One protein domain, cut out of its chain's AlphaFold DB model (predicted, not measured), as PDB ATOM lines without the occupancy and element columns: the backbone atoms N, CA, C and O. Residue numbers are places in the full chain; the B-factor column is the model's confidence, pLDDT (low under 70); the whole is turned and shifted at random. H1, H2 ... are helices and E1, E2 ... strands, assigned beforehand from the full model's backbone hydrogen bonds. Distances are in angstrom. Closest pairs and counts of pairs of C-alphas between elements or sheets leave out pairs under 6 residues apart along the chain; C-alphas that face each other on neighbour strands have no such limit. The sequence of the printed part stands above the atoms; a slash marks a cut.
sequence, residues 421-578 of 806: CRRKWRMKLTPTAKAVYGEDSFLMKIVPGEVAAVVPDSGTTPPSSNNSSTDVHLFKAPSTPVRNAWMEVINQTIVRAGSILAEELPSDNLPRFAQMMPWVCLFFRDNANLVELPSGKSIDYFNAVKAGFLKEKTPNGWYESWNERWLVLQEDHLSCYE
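This is residues 421 to 578 of the 806 residues of an uncharacterized protein of Nothophytophthora sp. Chile5 (UniProt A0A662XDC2). A strongly twisted sheet of seven antiparallel strands curls round one long helix, H1, which fills its hollow face. Past the sheet, the chain runs from H1 into a loose arm with the short helices H2 and H3, then returns through E5; the loop of residues 452 to 469 and the hairpin tip at residues 555 to 560 stick out elsewhere. The 158 printed residues hold three named helices and eight named strands, in the order E1 E2 E3 E4 H1 H2 H3 E5 E6 E7 E8, and the class is mixed, helices and strands. The sheet's order is E1 E8 E7 E6 E4 E3 E2. The whole is only just compact, close to loose, with a radius of gyration of the C-alphas of 18.0 A and spans of 56 by 45 by 33 A.

The sheet holds two meanders, each strand the antiparallel neighbour of the one before: E2, residues 434 to 437, E3, 443 to 447, and E4, 473 to 476; and E6, 546 to 556, E7, 559 to 569, and E8, 573 to 577. E6 and E4, one from each meander, are antiparallel neighbours, with N 551 and O 476 3.0 A apart, within hydrogen-bond range. In the hairpin E6 and E7, N 552 and O 563 are 2.8 A apart; in the hairpin E7 and E8, N 568 and O 575 are 2.9 A apart. E1, residues 421 to 428, is an edge strand beside E8, with N 427 and O 574 2.8 A apart. E2 is the other edge strand; in its hairpin with E3, N 436 and O 445 are 2.9 A apart. E1 bends by 70 degrees at residue 424, E6 by 57 degrees at 549 and E7 by 60 degrees at 566. H1, residues 480 to 502, is on the sheet, making two layers, a helix on one face of a sheet. Its closest C-alphas to E2 are those of Met 487 and Ala 435, 5.6 A apart. H2, residues 512 to 515, and H3, residues 518 to 523, are not on the sheet; they are close but not clearly touching, with the C-alphas of Ala 514 and Cys 521 8.0 A apart. Every O i to N i+4 pair is within hydrogen-bond range in H1, 1 of 2 in H3, and H2 is too short for such a pair.

E1 begins at C-alpha 421 (157.411, 191.030, 176.501) and measures 18.7 A. H1 runs 33.1 A from C-alpha 480 (146.523, 176.460, 156.080). E6 measures 27.8 A, E7 28.3 A, and E8 ends at C-alpha 577 (152.033, 189.010, 173.734). E5, residues 528 to 530, pairs with no named strand.

The C-alphas farthest apart, those of Asp 508 and Trp 558, are 58.0 A apart. The printed part has no cut. The links E3 to E4 and E5 to E6 are long. Mean pLDDT of the printed part is 72.0, and residues 449 to 471, 498 to 527, 556 and 558 to 559 are under 70.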
ATOM      1  N   CYS A 421     158.567 190.830 177.368       89.88
ATOM      2  CA  CYS A 421     157.411 191.030 176.501       89.88
ATOM      3  C   CYS A 421     156.189 191.484 177.296       89.88
ATOM      4  O   CYS A 421     155.954 191.033 178.416       89.88
ATOM      5  N   ARG A 422     155.356 192.349 176.707       90.88
ATOM      6  CA  ARG A 422     154.076 192.728 177.319       90.88
ATOM      7  C   ARG A 422     153.029 191.654 177.045       90.88
ATOM      8  O   ARG A 422     152.658 191.438 175.889       90.88
ATOM      9  N   ARG A 423     152.557 190.998 178.106       90.50
ATOM     10  CA  ARG A 423     151.534 189.946 178.031       90.50
ATOM     11  C   ARG A 423     150.150 190.593 177.973       90.50
ATOM     12  O   ARG A 423     149.805 191.385 178.846       90.50
ATOM     13  N   LYS A 424     149.366 190.270 176.943       89.44
ATOM     14  CA  LYS A 424     147.985 190.749 176.768       89.44
ATOM     15  C   LYS A 424     147.017 189.955 177.630       89.44
ATOM     16  O   LYS A 424     146.243 190.533 178.384       89.44
ATOM     17  N   TRP A 425     147.087 188.638 177.515       89.44
ATOM     18  CA  TRP A 425     146.277 187.697 178.273       89.44
ATOM     19  C   TRP A 425     147.007 186.355 178.367       89.44
ATOM     20  O   TRP A 425     147.950 186.077 177.618       89.44
ATOM     21  N   ARG A 426     146.570 185.536 179.321       89.12
ATOM     22  CA  ARG A 426     147.010 184.156 179.529       89.12
ATOM     23  C   ARG A 426     145.775 183.324 179.835       89.12
ATOM     24  O   ARG A 426     144.980 183.704 180.687       89.12
ATOM     25  N   MET A 427     145.642 182.194 179.157       87.50
ATOM     26  CA  MET A 427     144.526 181.272 179.311       87.50
ATOM     27  C   MET A 427     145.057 179.903 179.724       87.50
ATOM     28  O   MET A 427     145.845 179.300 178.997       87.50
ATOM     29  N   LYS A 428     144.611 179.397 180.876       85.88
ATOM     30  CA  LYS A 428     144.907 178.024 181.301       85.88
ATOM     31  C   LYS A 428     144.167 177.037 180.397       85.88
ATOM     32  O   LYS A 428     142.978 177.209 180.137       85.88
ATOM     33  N   LEU A 429     144.865 176.016 179.913       84.50
ATOM     34  CA  LEU A 429     144.284 174.973 179.074       84.50
ATOM     35  C   LEU A 429     143.633 173.921 179.970       84.50
ATOM     36  O   LEU A 429     144.304 173.087 180.573       84.50
ATOM     37  N   THR A 430     142.310 173.989 180.085       83.00
ATOM     38  CA  THR A 430     141.510 172.984 180.790       83.00
ATOM     39  C   THR A 430     141.140 171.835 179.847       83.00
ATOM     40  O   THR A 430     141.129 172.029 178.629       83.00
ATOM     41  N   PRO A 431     140.737 170.661 180.367       79.81
ATOM     42  CA  PRO A 431     140.283 169.539 179.533       79.81
ATOM     43  C   PRO A 431     139.058 169.871 178.663       79.81
ATOM     44  O   PRO A 431     138.757 169.172 177.698       79.81
ATOM     45  N   THR A 432     138.334 170.934 179.019       81.62
ATOM     46  CA  THR A 432     137.146 171.434 178.322       81.62
ATOM     47  C   THR A 432     137.461 172.477 177.246       81.62
ATOM     48  O   THR A 432     136.595 172.751 176.413       81.62
ATOM     49  N   ALA A 433     138.677 173.036 177.216       85.56
ATOM     50  CA  ALA A 433     139.106 173.945 176.159       85.56
ATOM     51  C   ALA A 433     139.223 173.202 174.816       85.56
ATOM     52  O   ALA A 433     139.534 172.012 174.785       85.56
ATOM     53  N   LYS A 434     138.978 173.883 173.690       84.69
ATOM     54  CA  LYS A 434     139.160 173.301 172.343       84.69
ATOM     55  C   LYS A 434     139.651 174.344 171.344       84.69
ATOM     56  O   LYS A 434     139.146 175.469 171.322       84.69
ATOM     57  N   ALA A 435     140.582 173.949 170.475       88.81
ATOM     58  CA  ALA A 435     140.922 174.698 169.268       88.81
ATOM     59  C   ALA A 435     140.167 174.103 168.071       88.81
ATOM     60  O   ALA A 435     140.337 172.925 167.742       88.81
ATOM     61  N   VAL A 436     139.319 174.910 167.432       90.75
ATOM     62  CA  VAL A 436     138.453 174.494 166.318       90.75
ATOM     63  C   VAL A 436     138.672 175.364 165.083       90.75
ATOM     64  O   VAL A 436     139.131 176.506 165.174       90.75
ATOM     65  N   TYR A 437     138.330 174.824 163.914       89.81
ATOM     66  CA  TYR A 437     138.354 175.578 162.663       89.81
ATOM     67  C   TYR A 437     137.396 176.775 162.729       89.81
ATOM     68  O   TYR A 437     136.285 176.665 163.252       89.81
ATOM     69  N   GLY A 438     137.846 177.923 162.220       84.88
ATOM     70  CA  GLY A 438     136.996 179.095 162.025       84.88
ATOM     71  C   GLY A 438     136.217 179.038 160.708       84.88
ATOM     72  O   GLY A 438     136.257 178.048 159.984       84.88
ATOM     73  N   GLU A 439     135.529 180.131 160.392       81.88
ATOM     74  CA  GLU A 439     134.659 180.245 159.208       81.88
ATOM     75  C   GLU A 439     135.426 180.235 157.871       81.88
ATOM     76  O   GLU A 439     134.874 179.870 156.839       81.88
ATOM     77  N   ASP A 440     136.712 180.598 157.888       85.00
ATOM     78  CA  ASP A 440     137.620 180.606 156.733       85.00
ATOM     79  C   ASP A 440     138.728 179.549 156.930       85.00
ATOM     80  O   ASP A 440     139.158 179.247 158.048       85.00
ATOM     81  N   SER A 441     139.248 179.021 155.823       86.25
ATOM     82  CA  SER A 441     140.390 178.104 155.742       86.25
ATOM     83  C   SER A 441     141.670 178.619 156.420       86.25
ATOM     84  O   SER A 441     142.580 177.839 156.683       86.25
ATOM     85  N   PHE A 442     141.770 179.902 156.759       89.75
ATOM     86  CA  PHE A 442     142.914 180.447 157.507       89.75
ATOM     87  C   PHE A 442     142.618 180.728 158.986       89.75
ATOM     88  O   PHE A 442     143.534 181.086 159.730       89.75
ATOM     89  N   LEU A 443     141.363 180.571 159.419       90.88
ATOM     90  CA  LEU A 443     140.912 180.932 160.759       90.88
ATOM     91  C   LEU A 443     140.925 179.750 161.728       90.88
ATOM     92  O   LEU A 443     140.569 178.620 161.388       90.88
ATOM     93  N   MET A 444     141.302 180.055 162.964       92.38
ATOM     94  CA  MET A 444     141.278 179.177 164.127       92.38
ATOM     95  C   MET A 444     140.556 179.902 165.260       92.38
ATOM     96  O   MET A 444     140.816 181.078 165.523       92.38
ATOM     97  N   LYS A 445     139.675 179.182 165.945       90.31
ATOM     98  CA  LYS A 445     138.919 179.655 167.099       90.31
ATOM     99  C   LYS A 445     139.365 178.872 168.328       90.31
ATOM    100  O   LYS A 445     139.328 177.642 168.317       90.31
ATOM    101  N   ILE A 446     139.782 179.574 169.375       88.50
ATOM    102  CA  ILE A 446     140.147 178.971 170.656       88.50
ATOM    103  C   ILE A 446     139.028 179.264 171.643       88.50
ATOM    104  O   ILE A 446     138.733 180.422 171.936       88.50
ATOM    105  N   VAL A 447     138.380 178.200 172.109       85.19
ATOM    106  CA  VAL A 447     137.267 178.278 173.054       85.19
ATOM    107  C   VAL A 447     137.806 177.933 174.447       85.19
ATOM    108  O   VAL A 447     138.245 176.792 174.635       85.19
ATOM    109  N   PRO A 448     137.807 178.884 175.404       79.81
ATOM    110  CA  PRO A 448     138.143 178.602 176.796       79.81
ATOM    111  C   PRO A 448     137.150 177.596 177.391       79.81
ATOM    112  O   PRO A 448     135.960 177.643 177.081       79.81
ATOM    113  N   GLY A 449     137.622 176.683 178.238       67.94
ATOM    114  CA  GLY A 449     136.736 175.777 178.966       67.94
ATOM    115  C   GLY A 449     136.007 176.474 180.119       67.94
ATOM    116  O   GLY A 449     136.535 177.429 180.688       67.94
ATOM    117  N   GLU A 450     134.802 176.015 180.476       58.91
ATOM    118  CA  GLU A 450     134.030 176.576 181.597       58.91
ATOM    119  C   GLU A 450     134.828 176.525 182.913       58.91
ATOM    120  O   GLU A 450     135.417 175.499 183.264       58.91
ATOM    121  N   VAL A 451     134.855 177.647 183.638       46.62
ATOM    122  CA  VAL A 451     135.501 177.763 184.950       46.62
ATOM    123  C   VAL A 451     134.631 177.030 185.971       46.62
ATOM    124  O   VAL A 451     133.523 177.474 186.267       46.62
ATOM    125  N   ALA A 452     135.113 175.915 186.525       37.28
ATOM    126  CA  ALA A 452     134.484 175.315 187.698       37.28
ATOM    127  C   ALA A 452     134.564 176.318 188.862       37.28
ATOM    128  O   ALA A 452     135.648 176.791 189.205       37.28
ATOM    129  N   ALA A 453     133.411 176.684 189.422       31.20
ATOM    130  CA  ALA A 453     133.283 177.664 190.493       31.20
ATOM    131  C   ALA A 453     134.182 177.308 191.693       31.20
ATOM    132  O   ALA A 453     133.994 176.276 192.335       31.20
ATOM    133  N   VAL A 454     135.150 178.173 192.003       33.94
ATOM    134  CA  VAL A 454     135.964 178.080 193.220       33.94
ATOM    135  C   VAL A 454     135.179 178.718 194.369       33.94
ATOM    136  O   VAL A 454     134.757 179.870 194.277       33.94
ATOM    137  N   VAL A 455     134.960 177.950 195.438       31.72
ATOM    138  CA  VAL A 455     134.406 178.418 196.720       31.72
ATOM    139  C   VAL A 455     135.390 179.424 197.341       31.72
ATOM    140  O   VAL A 455     136.588 179.145 197.337       31.72
ATOM    141  N   PRO A 456     134.943 180.586 197.855       34.69
ATOM    142  CA  PRO A 456     135.854 181.570 198.424       34.69
ATOM    143  C   PRO A 456     136.403 181.063 199.757       34.69
ATOM    144  O   PRO A 456     135.623 180.760 200.658       34.69
ATOM    145  N   ASP A 457     137.728 181.040 199.894       27.97
ATOM    146  CA  ASP A 457     138.368 181.026 201.204       27.97
ATOM    147  C   ASP A 457     139.126 182.339 201.444       27.97
ATOM    148  O   ASP A 457     139.558 183.038 200.526       27.97
ATOM    149  N   SER A 458     139.129 182.721 202.708       35.34
ATOM    150  CA  SER A 458     139.209 184.085 203.225       35.34
ATOM    151  C   SER A 458     140.511 184.871 202.966       35.34
ATOM    152  O   SER A 458     141.617 184.378 203.148       35.34
ATOM    153  N   GLY A 459     140.345 186.173 202.682       37.44
ATOM    154  CA  GLY A 459     141.239 187.220 203.194       37.44
ATOM    155  C   GLY A 459     142.352 187.751 202.284       37.44
ATOM    156  O   GLY A 459     143.522 187.589 202.601       37.44
ATOM    157  N   THR A 460     142.017 188.497 201.226       30.92
ATOM    158  CA  THR A 460     142.778 189.691 200.782       30.92
ATOM    159  C   THR A 460     141.977 190.488 199.746       30.92
ATOM    160  O   THR A 460     141.297 189.932 198.888       30.92
ATOM    161  N   THR A 461     141.993 191.812 199.875       30.36
ATOM    162  CA  THR A 461     141.221 192.780 199.081       30.36
ATOM    163  C   THR A 461     141.632 192.790 197.596       30.36
ATOM    164  O   THR A 461     142.828 192.804 197.305       30.36
ATOM    165  N   PRO A 462     140.683 192.836 196.638       30.72
ATOM    166  CA  PRO A 462     140.991 192.774 195.210       30.72
ATOM    167  C   PRO A 462     141.341 194.158 194.629       30.72
ATOM    168  O   PRO A 462     140.699 195.147 194.997       30.72
ATOM    169  N   PRO A 463     142.274 194.266 193.664       32.28
ATOM    170  CA  PRO A 463     142.305 195.415 192.776       32.28
ATOM    171  C   PRO A 463     141.166 195.283 191.756       32.28
ATOM    172  O   PRO A 463     140.918 194.222 191.181       32.28
ATOM    173  N   SER A 464     140.442 196.377 191.551       33.06
ATOM    174  CA  SER A 464     139.323 196.469 190.624       33.06
ATOM    175  C   SER A 464     139.774 196.342 189.166       33.06
ATOM    176  O   SER A 464     140.402 197.236 188.605       33.06
ATOM    177  N   SER A 465     139.338 195.275 188.500       29.77
ATOM    178  CA  SER A 465     139.038 195.321 187.069       29.77
ATOM    179  C   SER A 465     137.971 194.285 186.728       29.77
ATOM    180  O   SER A 465     138.199 193.081 186.829       29.77
ATOM    181  N   ASN A 466     136.800 194.782 186.333       32.41
ATOM    182  CA  ASN A 466     135.729 194.013 185.717       32.41
ATOM    183  C   ASN A 466     136.193 193.483 184.352       32.41
ATOM    184  O   ASN A 466     136.505 194.285 183.473       32.41
ATOM    185  N   ASN A 467     136.219 192.159 184.186       30.80
ATOM    186  CA  ASN A 467     135.575 191.431 183.081       30.80
ATOM    187  C   ASN A 467     135.914 189.938 183.172       30.80
ATOM    188  O   ASN A 467     136.942 189.474 182.688       30.80
ATOM    189  N   SER A 468     135.003 189.173 183.769       37.62
ATOM    190  CA  SER A 468     134.843 187.753 183.475       37.62
ATOM    191  C   SER A 468     134.055 187.618 182.165       37.62
ATOM    192  O   SER A 468     132.828 187.520 182.189       37.62
ATOM    193  N   SER A 469     134.737 187.667 181.019       37.41
ATOM    194  CA  SER A 469     134.157 187.300 179.724       37.41
ATOM    195  C   SER A 469     134.755 185.980 179.251       37.41
ATOM    196  O   SER A 469     135.968 185.787 179.205       37.41
ATOM    197  N   THR A 470     133.876 185.049 178.897       49.41
ATOM    198  CA  THR A 470     134.136 183.845 178.101       49.41
ATOM    199  C   THR A 470     134.499 184.245 176.665       49.41
ATOM    200  O   THR A 470     133.827 183.875 175.702       49.41
ATOM    201  N   ASP A 471     135.538 185.065 176.511       63.28
ATOM    202  CA  ASP A 471     135.926 185.612 175.219       63.28
ATOM    203  C   ASP A 471     136.622 184.534 174.404       63.28
ATOM    204  O   ASP A 471     137.732 184.077 174.677       63.28
ATOM    205  N   VAL A 472     135.921 184.100 173.370       80.19
ATOM    206  CA  VAL A 472     136.509 183.264 172.349       80.19
ATOM    207  C   VAL A 472     137.574 184.073 171.609       80.19
ATOM    208  O   VAL A 472     137.269 185.075 170.962       80.19
ATOM    209  N   HIS A 473     138.804 183.572 171.605       86.62
ATOM    210  CA  HIS A 473     139.886 184.167 170.834       86.62
ATOM    211  C   HIS A 473     139.885 183.649 169.391       86.62
ATOM    212  O   HIS A 473     139.894 182.437 169.144       86.62
ATOM    213  N   LEU A 474     139.889 184.569 168.424       89.56
ATOM    214  CA  LEU A 474     139.932 184.249 166.999       89.56
ATOM    215  C   LEU A 474     141.278 184.661 166.396       89.56
ATOM    216  O   LEU A 474     141.674 185.826 166.470       89.56
ATOM    217  N   PHE A 475     141.938 183.710 165.735       91.50
ATOM    218  CA  PHE A 475     143.227 183.916 165.082       91.50
ATOM    219  C   PHE A 475     143.173 183.594 163.598       91.50
ATOM    220  O   PHE A 475     142.525 182.637 163.173       91.50
ATOM    221  N   LYS A 476     143.929 184.359 162.814       92.75
ATOM    222  CA  LYS A 476     144.190 184.116 161.400       92.75
ATOM    223  C   LYS A 476     145.658 183.757 161.205       92.75
ATOM    224  O   LYS A 476     146.551 184.532 161.557       92.75
ATOM    225  N   ALA A 477     145.894 182.582 160.634       92.38
ATOM    226  CA  ALA A 477     147.223 182.109 160.269       92.38
ATOM    227  C   ALA A 477     147.638 182.616 158.877       92.38
ATOM    228  O   ALA A 477     146.773 182.895 158.044       92.38
ATOM    229  N   PRO A 478     148.950 182.692 158.585       91.31
ATOM    230  CA  PRO A 478     149.442 183.066 157.257       91.31
ATOM    231  C   PRO A 478     149.163 181.996 156.188       91.31
ATOM    232  O   PRO A 478     149.140 182.309 155.002       91.31
ATOM    233  N   SER A 479     148.953 180.736 156.587       93.56
ATOM    234  CA  SER A 479     148.682 179.623 155.675       93.56
ATOM    235  C   SER A 479     147.915 178.489 156.367       93.56
ATOM    236  O   SER A 479     147.926 178.367 157.598       93.56
ATOM    237  N   THR A 480     147.251 177.638 155.577       93.31
ATOM    238  CA  THR A 480     146.523 176.460 156.080       93.31
ATOM    239  C   THR A 480     147.424 175.469 156.835       93.31
ATOM    240  O   THR A 480     146.976 174.995 157.882       93.31
ATOM    241  N   PRO A 481     148.691 175.191 156.435       94.12
ATOM    242  CA  PRO A 481     149.570 174.318 157.216       94.12
ATOM    243  C   PRO A 481     149.936 174.908 158.579       94.12
ATOM    244  O   PRO A 481     149.932 174.187 159.572       94.12
ATOM    245  N   VAL A 482     150.190 176.222 158.661       91.88
ATOM    246  CA  VAL A 482     150.518 176.886 159.935       91.88
ATOM    247  C   VAL A 482     149.333 176.821 160.896       91.88
ATOM    248  O   VAL A 482     149.517 176.470 162.061       91.88
ATOM    249  N   ARG A 483     148.112 177.088 160.411       94.38
ATOM    250  CA  ARG A 483     146.881 176.923 161.202       94.38
ATOM    251  C   ARG A 483     146.747 175.494 161.729       94.38
ATOM    252  O   ARG A 483     146.518 175.312 162.922       94.38
ATOM    253  N   ASN A 484     146.881 174.498 160.850       92.88
ATOM    254  CA  ASN A 484     146.720 173.090 161.216       92.88
ATOM    255  C   ASN A 484     147.747 172.676 162.278       92.88
ATOM    256  O   ASN A 484     147.361 172.085 163.280       92.88
ATOM    257  N   ALA A 485     149.012 173.075 162.113       92.62
ATOM    258  CA  ALA A 485     150.070 172.805 163.083       92.62
ATOM    259  C   ALA A 485     149.801 173.456 164.450       92.62
ATOM    260  O   ALA A 485     150.092 172.863 165.483       92.62
ATOM    261  N   TRP A 486     149.249 174.674 164.490       94.00
ATOM    262  CA  TRP A 486     148.844 175.293 165.756       94.00
ATOM    263  C   TRP A 486     147.684 174.548 166.418       94.00
ATOM    264  O   TRP A 486     147.772 174.239 167.604       94.00
ATOM    265  N   MET A 487     146.627 174.221 165.671       92.44
ATOM    266  CA  MET A 487     145.478 173.504 166.236       92.44
ATOM    267  C   MET A 487     145.837 172.106 166.730       92.44
ATOM    268  O   MET A 487     145.359 171.694 167.783       92.44
ATOM    269  N   GLU A 488     146.668 171.384 165.980       92.06
ATOM    270  CA  GLU A 488     147.140 170.058 166.361       92.06
ATOM    271  C   GLU A 488     147.873 170.109 167.703       92.06
ATOM    272  O   GLU A 488     147.486 169.405 168.635       92.06
ATOM    273  N   VAL A 489     148.869 170.991 167.835       91.50
ATOM    274  CA  VAL A 489     149.674 171.074 169.060       91.50
ATOM    275  C   VAL A 489     148.838 171.576 170.243       91.50
ATOM    276  O   VAL A 489     148.944 171.011 171.325       91.50
ATOM    277  N   ILE A 490     147.951 172.565 170.060       90.94
ATOM    278  CA  ILE A 490     147.070 173.049 171.142       90.94
ATOM    279  C   ILE A 490     146.153 171.926 171.648       90.94
ATOM    280  O   ILE A 490     146.068 171.700 172.854       90.94
ATOM    281  N   ASN A 491     145.490 171.201 170.742       90.81
ATOM    282  CA  ASN A 491     144.589 170.114 171.126       90.81
ATOM    283  C   ASN A 491     145.352 168.945 171.776       90.81
ATOM    284  O   ASN A 491     144.864 168.376 172.749       90.81
ATOM    285  N   GLN A 492     146.564 168.626 171.309       88.44
ATOM    286  CA  GLN A 492     147.436 167.648 171.974       88.44
ATOM    287  C   GLN A 492     147.805 168.085 173.399       88.44
ATOM    288  O   GLN A 492     147.744 167.270 174.320       88.44
ATOM    289  N   THR A 493     148.142 169.362 173.606       86.50
ATOM    290  CA  THR A 493     148.444 169.907 174.938       86.50
ATOM    291  C   THR A 493     147.229 169.841 175.866       86.50
ATOM    292  O   THR A 493     147.366 169.413 177.007       86.50
ATOM    293  N   ILE A 494     146.028 170.165 175.375       85.94
ATOM    294  CA  ILE A 494     144.775 170.054 176.144       85.94
ATOM    295  C   ILE A 494     144.522 168.609 176.600       85.94
ATOM    296  O   ILE A 494     144.208 168.370 177.767       85.94
ATOM    297  N   VAL A 495     144.692 167.633 175.701       84.69
ATOM    298  CA  VAL A 495     144.523 166.206 176.029       84.69
ATOM    299  C   VAL A 495     145.530 165.765 177.095       84.69
ATOM    300  O   VAL A 495     145.161 165.066 178.041       84.69
ATOM    301  N   ARG A 496     146.790 166.207 176.987       79.69
ATOM    302  CA  ARG A 496     147.821 165.932 178.000       79.69
ATOM    303  C   ARG A 496     147.471 166.556 179.348       79.69
ATOM    304  O   ARG A 496     147.550 165.861 180.357       79.69
ATOM    305  N   ALA A 497     147.023 167.812 179.369       71.50
ATOM    306  CA  ALA A 497     146.593 168.491 180.590       71.50
ATOM    307  C   ALA A 497     145.424 167.760 181.279       71.50
ATOM    308  O   ALA A 497     145.411 167.639 182.502       71.50
ATOM    309  N   GLY A 498     144.483 167.203 180.506       67.69
ATOM    310  CA  GLY A 498     143.406 166.361 181.041       67.69
ATOM    311  C   GLY A 498     143.844 164.984 181.528       67.69
ATOM    312  O   GLY A 498     143.260 164.479 182.479       67.69
ATOM    313  N   SER A 499     144.892 164.405 180.940       62.91
ATOM    314  CA  SER A 499     145.441 163.112 181.379       62.91
ATOM    315  C   SER A 499     146.223 163.243 182.691       62.91
ATOM    316  O   SER A 499     146.069 162.412 183.577       62.91
ATOM    317  N   ILE A 500     146.977 164.336 182.866       58.75
ATOM    318  CA  ILE A 500     147.715 164.645 184.107       58.75
ATOM    319  C   ILE A 500     146.765 164.833 185.302       58.75
ATOM    320  O   ILE A 500     147.113 164.468 186.418       58.75
ATOM    321  N   LEU A 501     145.563 165.373 185.074       53.88
ATOM    322  CA  LEU A 501     144.518 165.492 186.100       53.88
ATOM    323  C   LEU A 501     143.781 164.167 186.376       53.88
ATOM    324  O   LEU A 501     143.124 164.047 187.404       53.88
ATOM    325  N   ALA A 502     143.862 163.190 185.469       45.94
ATOM    326  CA  ALA A 502     143.236 161.872 185.611       45.94
ATOM    327  C   ALA A 502     144.183 160.813 186.217       45.94
ATOM    328  O   ALA A 502     143.712 159.791 186.712       45.94
ATOM    329  N   GLU A 503     145.498 161.062 186.213       43.84
ATOM    330  CA  GLU A 503     146.543 160.230 186.831       43.84
ATOM    331  C   GLU A 503     146.914 160.674 188.264       43.84
ATOM    332  O   GLU A 503     148.051 160.520 188.702       43.84
ATOM    333  N   GLU A 504     145.945 161.131 189.063       40.66
ATOM    334  CA  GLU A 504     146.000 160.899 190.517       40.66
ATOM    335  C   GLU A 504     145.613 159.430 190.796       40.66
ATOM    336  O   GLU A 504     144.570 159.118 191.366       40.66
ATOM    337  N   LEU A 505     146.439 158.495 190.322       39.31
ATOM    338  CA  LEU A 505     146.342 157.059 190.599       39.31
ATOM    339  C   LEU A 505     147.658 156.593 191.252       39.31
ATOM    340  O   LEU A 505     148.713 157.170 190.987       39.31
ATOM    341  N   PRO A 506     147.603 155.587 192.146       42.97
ATOM    342  CA  PRO A 506     148.700 155.228 193.037       42.97
ATOM    343  C   PRO A 506     149.962 154.811 192.272       42.97
ATOM    344  O   PRO A 506     149.889 154.282 191.164       42.97
ATOM    345  N   SER A 507     151.106 155.042 192.916       42.66
ATOM    346  CA  SER A 507     152.515 154.986 192.478       42.66
ATOM    347  C   SER A 507     153.002 153.836 191.575       42.66
ATOM    348  O   SER A 507     154.157 153.857 191.147       42.66
ATOM    349  N   ASP A 508     152.182 152.844 191.250       42.28
ATOM    350  CA  ASP A 508     152.661 151.532 190.805       42.28
ATOM    351  C   ASP A 508     152.743 151.358 189.278       42.28
ATOM    352  O   ASP A 508     153.345 150.392 188.815       42.28
ATOM    353  N   ASN A 509     152.240 152.309 188.475       42.12
ATOM    354  CA  ASN A 509     152.188 152.194 187.003       42.12
ATOM    355  C   ASN A 509     152.883 153.325 186.212       42.12
ATOM    356  O   ASN A 509     152.591 153.522 185.033       42.12
ATOM    357  N   LEU A 510     153.838 154.053 186.799       44.16
ATOM    358  CA  LEU A 510     154.703 154.942 186.009       44.16
ATOM    359  C   LEU A 510     155.690 154.131 185.127       44.16
ATOM    360  O   LEU A 510     156.223 153.114 185.572       44.16
ATOM    361  N   PRO A 511     156.024 154.583 183.898       44.19
ATOM    362  CA  PRO A 511     157.125 154.016 183.114       44.19
ATOM    363  C   PRO A 511     158.420 153.973 183.942       44.19
ATOM    364  O   PRO A 511     158.697 154.924 184.671       44.19
ATOM    365  N   ARG A 512     159.262 152.932 183.804       43.72
ATOM    366  CA  ARG A 512     160.505 152.762 184.604       43.72
ATOM    367  C   ARG A 512     161.399 154.010 184.671       43.72
ATOM    368  O   ARG A 512     162.060 154.224 185.678       43.72
ATOM    369  N   PHE A 513     161.411 154.840 183.626       37.84
ATOM    370  CA  PHE A 513     162.172 156.094 183.604       37.84
ATOM    371  C   PHE A 513     161.565 157.186 184.509       37.84
ATOM    372  O   PHE A 513     162.294 157.959 185.119       37.84
ATOM    373  N   ALA A 514     160.238 157.220 184.640       36.97
ATOM    374  CA  ALA A 514     159.505 158.172 185.468       36.97
ATOM    375  C   ALA A 514     159.368 157.708 186.936       36.97
ATOM    376  O   ALA A 514     159.320 158.545 187.832       36.97
ATOM    377  N   GLN A 515     159.420 156.395 187.204       41.00
ATOM    378  CA  GLN A 515     159.580 155.852 188.568       41.00
ATOM    379  C   GLN A 515     160.955 156.166 189.176       41.00
ATOM    380  O   GLN A 515     161.077 156.265 190.394       41.00
ATOM    381  N   MET A 516     161.993 156.336 188.349       38.38
ATOM    382  CA  MET A 516     163.356 156.565 188.837       38.38
ATOM    383  C   MET A 516     163.603 158.014 189.288       38.38
ATOM    384  O   MET A 516     164.518 158.242 190.070       38.38
ATOM    385  N   MET A 517     162.802 158.983 188.816       39.00
ATOM    386  CA  MET A 517     162.949 160.410 189.143       39.00
ATOM    387  C   MET A 517     161.602 161.184 189.115       39.00
ATOM    388  O   MET A 517     161.426 162.075 188.279       39.00
ATOM    389  N   PRO A 518     160.643 160.927 190.027       35.69
ATOM    390  CA  PRO A 518     159.346 161.626 190.045       35.69
ATOM    391  C   PRO A 518     159.467 163.148 190.250       35.69
ATOM    392  O   PRO A 518     158.665 163.928 189.735       35.69
ATOM    393  N   TRP A 519     160.516 163.589 190.951       41.44
ATOM    394  CA  TRP A 519     160.828 165.007 191.158       41.44
ATOM    395  C   TRP A 519     161.276 165.715 189.866       41.44
ATOM    396  O   TRP A 519     161.034 166.901 189.697       41.44
ATOM    397  N   VAL A 520     161.840 165.018 188.878       39.09
ATOM    398  CA  VAL A 520     162.315 165.667 187.641       39.09
ATOM    399  C   VAL A 520     161.160 166.222 186.794       39.09
ATOM    400  O   VAL A 520     161.323 167.249 186.145       39.09
ATOM    401  N   CYS A 521     159.969 165.616 186.821       39.50
ATOM    402  CA  CYS A 521     158.818 166.086 186.036       39.50
ATOM    403  C   CYS A 521     157.978 167.173 186.732       39.50
ATOM    404  O   CYS A 521     157.330 167.964 186.051       39.50
ATOM    405  N   LEU A 522     157.989 167.233 188.068       42.50
ATOM    406  CA  LEU A 522     157.265 168.248 188.846       42.50
ATOM    407  C   LEU A 522     158.079 169.539 189.036       42.50
ATOM    408  O   LEU A 522     157.493 170.614 189.083       42.50
ATOM    409  N   PHE A 523     159.414 169.460 189.087       42.88
ATOM    410  CA  PHE A 523     160.270 170.595 189.462       42.88
ATOM    411  C   PHE A 523     160.637 171.552 188.320       42.88
ATOM    412  O   PHE A 523     160.975 172.698 188.592       42.88
ATOM    413  N   PHE A 524     160.534 171.138 187.051       47.31
ATOM    414  CA  PHE A 524     160.725 172.039 185.898       47.31
ATOM    415  C   PHE A 524     159.454 172.816 185.506       47.31
ATOM    416  O   PHE A 524     159.442 173.471 184.464       47.31
ATOM    417  N   ARG A 525     158.377 172.729 186.301       50.72
ATOM    418  CA  ARG A 525     157.125 173.455 186.036       50.72
ATOM    419  C   ARG A 525     157.135 174.896 186.544       50.72
ATOM    420  O   ARG A 525     156.508 175.740 185.911       50.72
ATOM    421  N   ASP A 526     157.866 175.183 187.621       54.59
ATOM    422  CA  ASP A 526     157.911 176.515 188.226       54.59
ATOM    423  C   ASP A 526     159.235 177.220 187.922       54.59
ATOM    424  O   ASP A 526     160.277 176.927 188.508       54.59
ATOM    425  N   ASN A 527     159.183 178.193 187.011       63.84
ATOM    426  CA  ASN A 527     160.302 179.097 186.765       63.84
ATOM    427  C   ASN A 527     160.429 180.065 187.945       63.84
ATOM    428  O   ASN A 527     159.526 180.870 188.194       63.84
ATOM    429  N   ALA A 528     161.567 180.045 188.638       70.06
ATOM    430  CA  ALA A 528     161.864 181.055 189.645       70.06
ATOM    431  C   ALA A 528     162.189 182.387 188.947       70.06
ATOM    432  O   ALA A 528     163.204 182.501 188.260       70.06
ATOM    433  N   ASN A 529     161.327 183.393 189.115       80.06
ATOM    434  CA  ASN A 529     161.577 184.736 188.601       80.06
ATOM    435  C   ASN A 529     162.000 185.681 189.732       80.06
ATOM    436  O   ASN A 529     161.181 186.082 190.555       80.06
ATOM    437  N   LEU A 530     163.282 186.028 189.738       80.56
ATOM    438  CA  LEU A 530     163.940 186.973 190.641       80.56
ATOM    439  C   LEU A 530     164.359 188.258 189.903       80.56
ATOM    440  O   LEU A 530     165.259 188.966 190.347       80.56
ATOM    441  N   VAL A 531     163.759 188.532 188.742       84.56
ATOM    442  CA  VAL A 531     163.952 189.777 187.990       84.56
ATOM    443  C   VAL A 531     162.801 190.722 188.310       84.56
ATOM    444  O   VAL A 531     161.631 190.365 188.146       84.56
ATOM    445  N   GLU A 532     163.118 191.955 188.693       81.94
ATOM    446  CA  GLU A 532     162.117 193.014 188.799       81.94
ATOM    447  C   GLU A 532     161.696 193.485 187.399       81.94
ATOM    448  O   GLU A 532     162.512 193.932 186.590       81.94
ATOM    449  N   LEU A 533     160.402 193.371 187.087       84.50
ATOM    450  CA  LEU A 533     159.855 193.706 185.772       84.50
ATOM    451  C   LEU A 533     158.857 194.872 185.862       84.50
ATOM    452  O   LEU A 533     158.044 194.917 186.787       84.50
ATOM    453  N   PRO A 534     158.836 195.787 184.870       83.00
ATOM    454  CA  PRO A 534     157.792 196.802 184.770       83.00
ATOM    455  C   PRO A 534     156.390 196.186 184.674       83.00
ATOM    456  O   PRO A 534     156.206 195.124 184.076       83.00
ATOM    457  N   SER A 535     155.382 196.898 185.186       80.88
ATOM    458  CA  SER A 535     153.991 196.426 185.191       80.88
ATOM    459  C   SER A 535     153.508 195.977 183.802       80.88
ATOM    460  O   SER A 535     153.655 196.684 182.801       80.88
ATOM    461  N   GLY A 536     152.934 194.772 183.740       78.94
ATOM    462  CA  GLY A 536     152.414 194.153 182.517       78.94
ATOM    463  C   GLY A 536     153.461 193.495 181.607       78.94
ATOM    464  O   GLY A 536     153.076 192.897 180.597       78.94
ATOM    465  N   LYS A 537     154.759 193.571 181.930       86.56
ATOM    466  CA  LYS A 537     155.812 192.819 181.231       86.56
ATOM    467  C   LYS A 537     156.073 191.462 181.888       86.56
ATOM    468  O   LYS A 537     155.814 191.277 183.071       86.56
ATOM    469  N   SER A 538     156.578 190.518 181.098       86.50
ATOM    470  CA  SER A 538     156.905 189.165 181.536       86.50
ATOM    471  C   SER A 538     158.009 188.538 180.678       86.50
ATOM    472  O   SER A 538     158.208 188.925 179.524       86.50
ATOM    473  N   ILE A 539     158.700 187.554 181.249       87.88
ATOM    474  CA  ILE A 539     159.700 186.686 180.592       87.88
ATOM    475  C   ILE A 539     159.281 185.211 180.625       87.88
ATOM    476  O   ILE A 539     160.039 184.311 180.298       87.88
ATOM    477  N   ASP A 540     158.043 184.949 181.017       86.12
ATOM    478  CA  ASP A 540     157.461 183.616 181.150       86.12
ATOM    479  C   ASP A 540     157.204 182.887 179.828       86.12
ATOM    480  O   ASP A 540     156.652 181.799 179.862       86.12
ATOM    481  N   TYR A 541     157.573 183.457 178.684       87.62
ATOM    482  CA  TYR A 541     157.415 182.830 177.374       87.62
ATOM    483  C   TYR A 541     158.483 181.766 177.067       87.62
ATOM    484  O   TYR A 541     158.433 181.138 176.007       87.62
ATOM    485  N   PHE A 542     159.479 181.596 177.941       88.44
ATOM    486  CA  PHE A 542     160.416 180.477 177.873       88.44
ATOM    487  C   PHE A 542     159.708 179.156 178.214       88.44
ATOM    488  O   PHE A 542     158.595 179.143 178.740       88.44
ATOM    489  N   ASN A 543     160.340 178.023 177.904       88.75
ATOM    490  CA  ASN A 543     159.737 176.688 178.012       88.75
ATOM    491  C   ASN A 543     158.531 176.500 177.067       88.75
ATOM    492  O   ASN A 543     157.614 175.726 177.351       88.75
ATOM    493  N   ALA A 544     158.509 177.212 175.937       90.50
ATOM    494  CA  ALA A 544     157.445 177.102 174.951       90.50
ATOM    495  C   ALA A 544     157.438 175.714 174.291       90.50
ATOM    496  O   ALA A 544     158.444 175.249 173.754       90.50
ATOM    497  N   VAL A 545     156.265 175.088 174.223       91.38
ATOM    498  CA  VAL A 545     155.993 173.949 173.335       91.38
ATOM    499  C   VAL A 545     155.923 174.442 171.889       91.38
ATOM    500  O   VAL A 545     156.481 173.832 170.978       91.38
ATOM    501  N   LYS A 546     155.254 175.580 171.672       92.94
ATOM    502  CA  LYS A 546     155.154 176.246 170.370       92.94
ATOM    503  C   LYS A 546     155.095 177.758 170.556       92.94
ATOM    504  O   LYS A 546     154.319 178.233 171.375       92.94
ATOM    505  N   ALA A 547     155.863 178.509 169.774       94.25
ATOM    506  CA  ALA A 547     155.791 179.966 169.736       94.25
ATOM    507  C   ALA A 547     155.737 180.465 168.287       94.25
ATOM    508  O   ALA A 547     156.248 179.807 167.380       94.25
ATOM    509  N   GLY A 548     155.099 181.613 168.048       93.69
ATOM    510  CA  GLY A 548     155.039 182.208 166.709       93.69
ATOM    511  C   GLY A 548     153.970 183.283 166.543       93.69
ATOM    512  O   GLY A 548     153.139 183.503 167.422       93.69
ATOM    513  N   PHE A 549     154.002 183.960 165.398       94.25
ATOM    514  CA  PHE A 549     153.076 185.046 165.083       94.25
ATOM    515  C   PHE A 549     151.775 184.537 164.456       94.25
ATOM    516  O   PHE A 549     151.804 183.745 163.514       94.25
ATOM    517  N   LEU A 550     150.639 185.035 164.951       93.94
ATOM    518  CA  LEU A 550     149.326 184.939 164.305       93.94
ATOM    519  C   LEU A 550     148.630 186.301 164.363       93.94
ATOM    520  O   LEU A 550     148.951 187.143 165.199       93.94
ATOM    521  N   LYS A 551     147.646 186.526 163.489       92.69
ATOM    522  CA  LYS A 551     146.808 187.727 163.568       92.69
ATOM    523  C   LYS A 551     145.634 187.463 164.500       92.69
ATOM    524  O   LYS A 551     144.834 186.582 164.213       92.69
ATOM    525  N   GLU A 552     145.516 188.212 165.584       91.06
ATOM    526  CA  GLU A 552     144.379 188.175 166.506       91.06
ATOM    527  C   GLU A 552     143.308 189.169 166.054       91.06
ATOM    528  O   GLU A 552     143.618 190.306 165.679       91.06
ATOM    529  N   LYS A 553     142.042 188.748 166.100       87.56
ATOM    530  CA  LYS A 553     140.905 189.645 165.892       87.56
ATOM    531  C   LYS A 553     140.605 190.377 167.196       87.56
ATOM    532  O   LYS A 553     140.230 189.745 168.178       87.56
ATOM    533  N   THR A 554     140.726 191.700 167.193       81.25
ATOM    534  CA  THR A 554     140.416 192.530 168.367       81.25
ATOM    535  C   THR A 554     139.370 193.595 168.033       81.25
ATOM    536  O   THR A 554     139.490 194.241 166.981       81.25
ATOM    537  N   PRO A 555     138.388 193.841 168.921       72.19
ATOM    538  CA  PRO A 555     137.482 194.979 168.800       72.19
ATOM    539  C   PRO A 555     138.267 196.291 168.940       72.19
ATOM    540  O   PRO A 555     139.003 196.468 169.909       72.19
ATOM    541  N   ASN A 556     138.130 197.215 167.988       67.88
ATOM    542  CA  ASN A 556     138.713 198.555 168.062       67.88
ATOM    543  C   ASN A 556     137.613 199.613 167.870       67.88
ATOM    544  O   ASN A 556     137.378 200.114 166.768       67.88
ATOM    545  N   GLY A 557     136.889 199.913 168.953       70.44
ATOM    546  CA  GLY A 557     135.691 200.753 168.897       70.44
ATOM    547  C   GLY A 557     134.579 200.073 168.092       70.44
ATOM    548  O   GLY A 557     134.160 198.973 168.433       70.44
ATOM    549  N   TRP A 558     134.123 200.716 167.012       58.34
ATOM    550  CA  TRP A 558     133.094 200.181 166.104       58.34
ATOM    551  C   TRP A 558     133.651 199.311 164.966       58.34
ATOM    552  O   TRP A 558     132.874 198.761 164.188       58.34
ATOM    553  N   TYR A 559     134.978 199.194 164.843       62.09
ATOM    554  CA  TYR A 559     135.630 198.447 163.767       62.09
ATOM    555  C   TYR A 559     136.370 197.223 164.304       62.09
ATOM    556  O   TYR A 559     136.959 197.238 165.386       62.09
ATOM    557  N   GLU A 560     136.381 196.157 163.513       73.88
ATOM    558  CA  GLU A 560     137.194 194.974 163.779       73.88
ATOM    559  C   GLU A 560     138.563 195.141 163.115       73.88
ATOM    560  O   GLU A 560     138.656 195.499 161.940       73.88
ATOM    561  N   SER A 561     139.639 194.876 163.858       84.38
ATOM    562  CA  SER A 561     141.003 194.930 163.324       84.38
ATOM    563  C   SER A 561     141.746 193.625 163.585       84.38
ATOM    564  O   SER A 561     141.574 192.982 164.622       84.38
ATOM    565  N   TRP A 562     142.566 193.235 162.611       88.50
ATOM    566  CA  TRP A 562     143.481 192.106 162.717       88.50
ATOM    567  C   TRP A 562     144.855 192.625 163.092       88.50
ATOM    568  O   TRP A 562     145.496 193.307 162.292       88.50
ATOM    569  N   ASN A 563     145.310 192.280 164.287       90.31
ATOM    570  CA  ASN A 563     146.603 192.714 164.780       90.31
ATOM    571  C   ASN A 563     147.549 191.528 164.869       90.31
ATOM    572  O   ASN A 563     147.168 190.467 165.354       90.31
ATOM    573  N   GLU A 564     148.782 191.702 164.410       93.25
ATOM    574  CA  GLU A 564     149.810 190.686 164.603       93.25
ATOM    575  C   GLU A 564     150.132 190.558 166.097       93.25
ATOM    576  O   GLU A 564     150.250 191.552 166.826       93.25
ATOM    577  N   ARG A 565     150.168 189.312 166.566       93.19
ATOM    578  CA  ARG A 565     150.395 188.946 167.959       93.19
ATOM    579  C   ARG A 565     151.337 187.775 168.031       93.19
ATOM    580  O   ARG A 565     151.283 186.865 167.202       93.19
ATOM    581  N   TRP A 566     152.162 187.789 169.063       94.81
ATOM    582  CA  TRP A 566     153.059 186.691 169.346       94.81
ATOM    583  C   TRP A 566     152.401 185.749 170.353       94.81
ATOM    584  O   TRP A 566     152.103 186.137 171.481       94.81
ATOM    585  N   LEU A 567     152.121 184.523 169.923       94.88
ATOM    586  CA  LEU A 567     151.506 183.490 170.750       94.88
ATOM    587  C   LEU A 567     152.558 182.517 171.244       94.88
ATOM    588  O   LEU A 567     153.471 182.141 170.503       94.88
ATOM    589  N   VAL A 568     152.373 182.074 172.481       94.50
ATOM    590  CA  VAL A 568     153.248 181.119 173.148       94.50
ATOM    591  C   VAL A 568     152.388 180.088 173.857       94.50
ATOM    592  O   VAL A 568     151.605 180.410 174.749       94.50
ATOM    593  N   LEU A 569     152.521 178.842 173.424       93.44
ATOM    594  CA  LEU A 569     151.897 177.677 174.023       93.44
ATOM    595  C   LEU A 569     152.900 177.010 174.958       93.44
ATOM    596  O   LEU A 569     153.956 176.561 174.506       93.44
ATOM    597  N   GLN A 570     152.546 176.921 176.231       90.25
ATOM    598  CA  GLN A 570     153.272 176.186 177.265       90.25
ATOM    599  C   GLN A 570     152.483 174.922 177.633       90.25
ATOM    600  O   GLN A 570     151.444 174.637 177.035       90.25
ATOM    601  N   GLU A 571     152.997 174.118 178.562       83.62
ATOM    602  CA  GLU A 571     152.427 172.796 178.868       83.62
ATOM    603  C   GLU A 571     150.992 172.849 179.418       83.62
ATOM    604  O   GLU A 571     150.217 171.927 179.178       83.62
ATOM    605  N   ASP A 572     150.622 173.915 180.126       79.75
ATOM    606  CA  ASP A 572     149.329 174.044 180.805       79.75
ATOM    607  C   ASP A 572     148.577 175.343 180.468       79.75
ATOM    608  O   ASP A 572     147.460 175.560 180.943       79.75
ATOM    609  N   HIS A 573     149.142 176.218 179.632       88.31
ATOM    610  CA  HIS A 573     148.508 177.482 179.265       88.31
ATOM    611  C   HIS A 573     148.944 178.013 177.894       88.31
ATOM    612  O   HIS A 573     150.005 177.685 177.363       88.31
ATOM    613  N   LEU A 574     148.101 178.877 177.333       92.12
ATOM    614  CA  LEU A 574     148.360 179.647 176.123       92.12
ATOM    615  C   LEU A 574     148.425 181.134 176.482       92.12
ATOM    616  O   LEU A 574     147.499 181.674 177.089       92.12
ATOM    617  N   SER A 575     149.507 181.795 176.088       92.25
ATOM    618  CA  SER A 575     149.755 183.214 176.348       92.25
ATOM    619  C   SER A 575     149.853 183.994 175.038       92.25
ATOM    620  O   SER A 575     150.382 183.496 174.041       92.25
ATOM    621  N   CYS A 576     149.378 185.239 175.053       92.44
ATOM    622  CA  CYS A 576     149.497 186.176 173.939       92.44
ATOM    623  C   CYS A 576     150.253 187.426 174.367       92.44
ATOM    624  O   CYS A 576     149.989 188.003 175.428       92.44
ATOM    625  N   TYR A 577     151.168 187.866 173.512       92.75
ATOM    626  CA  TYR A 577     152.033 189.010 173.734       92.75
ATOM    627  C   TYR A 577     151.921 190.006 172.584       92.75
ATOM    628  O   TYR A 577     151.599 189.660 171.443       92.75
ATOM    629  N   GLU A 578     152.221 191.265 172.897       90.62
ATOM    630  CA  GLU A 578     152.262 192.338 171.899       90.62
ATOM    631  C   GLU A 578     153.345 192.109 170.842       90.62
ATOM    632  O   GLU A 578     153.076 192.328 169.668       90.62
TER     633      GLU A 578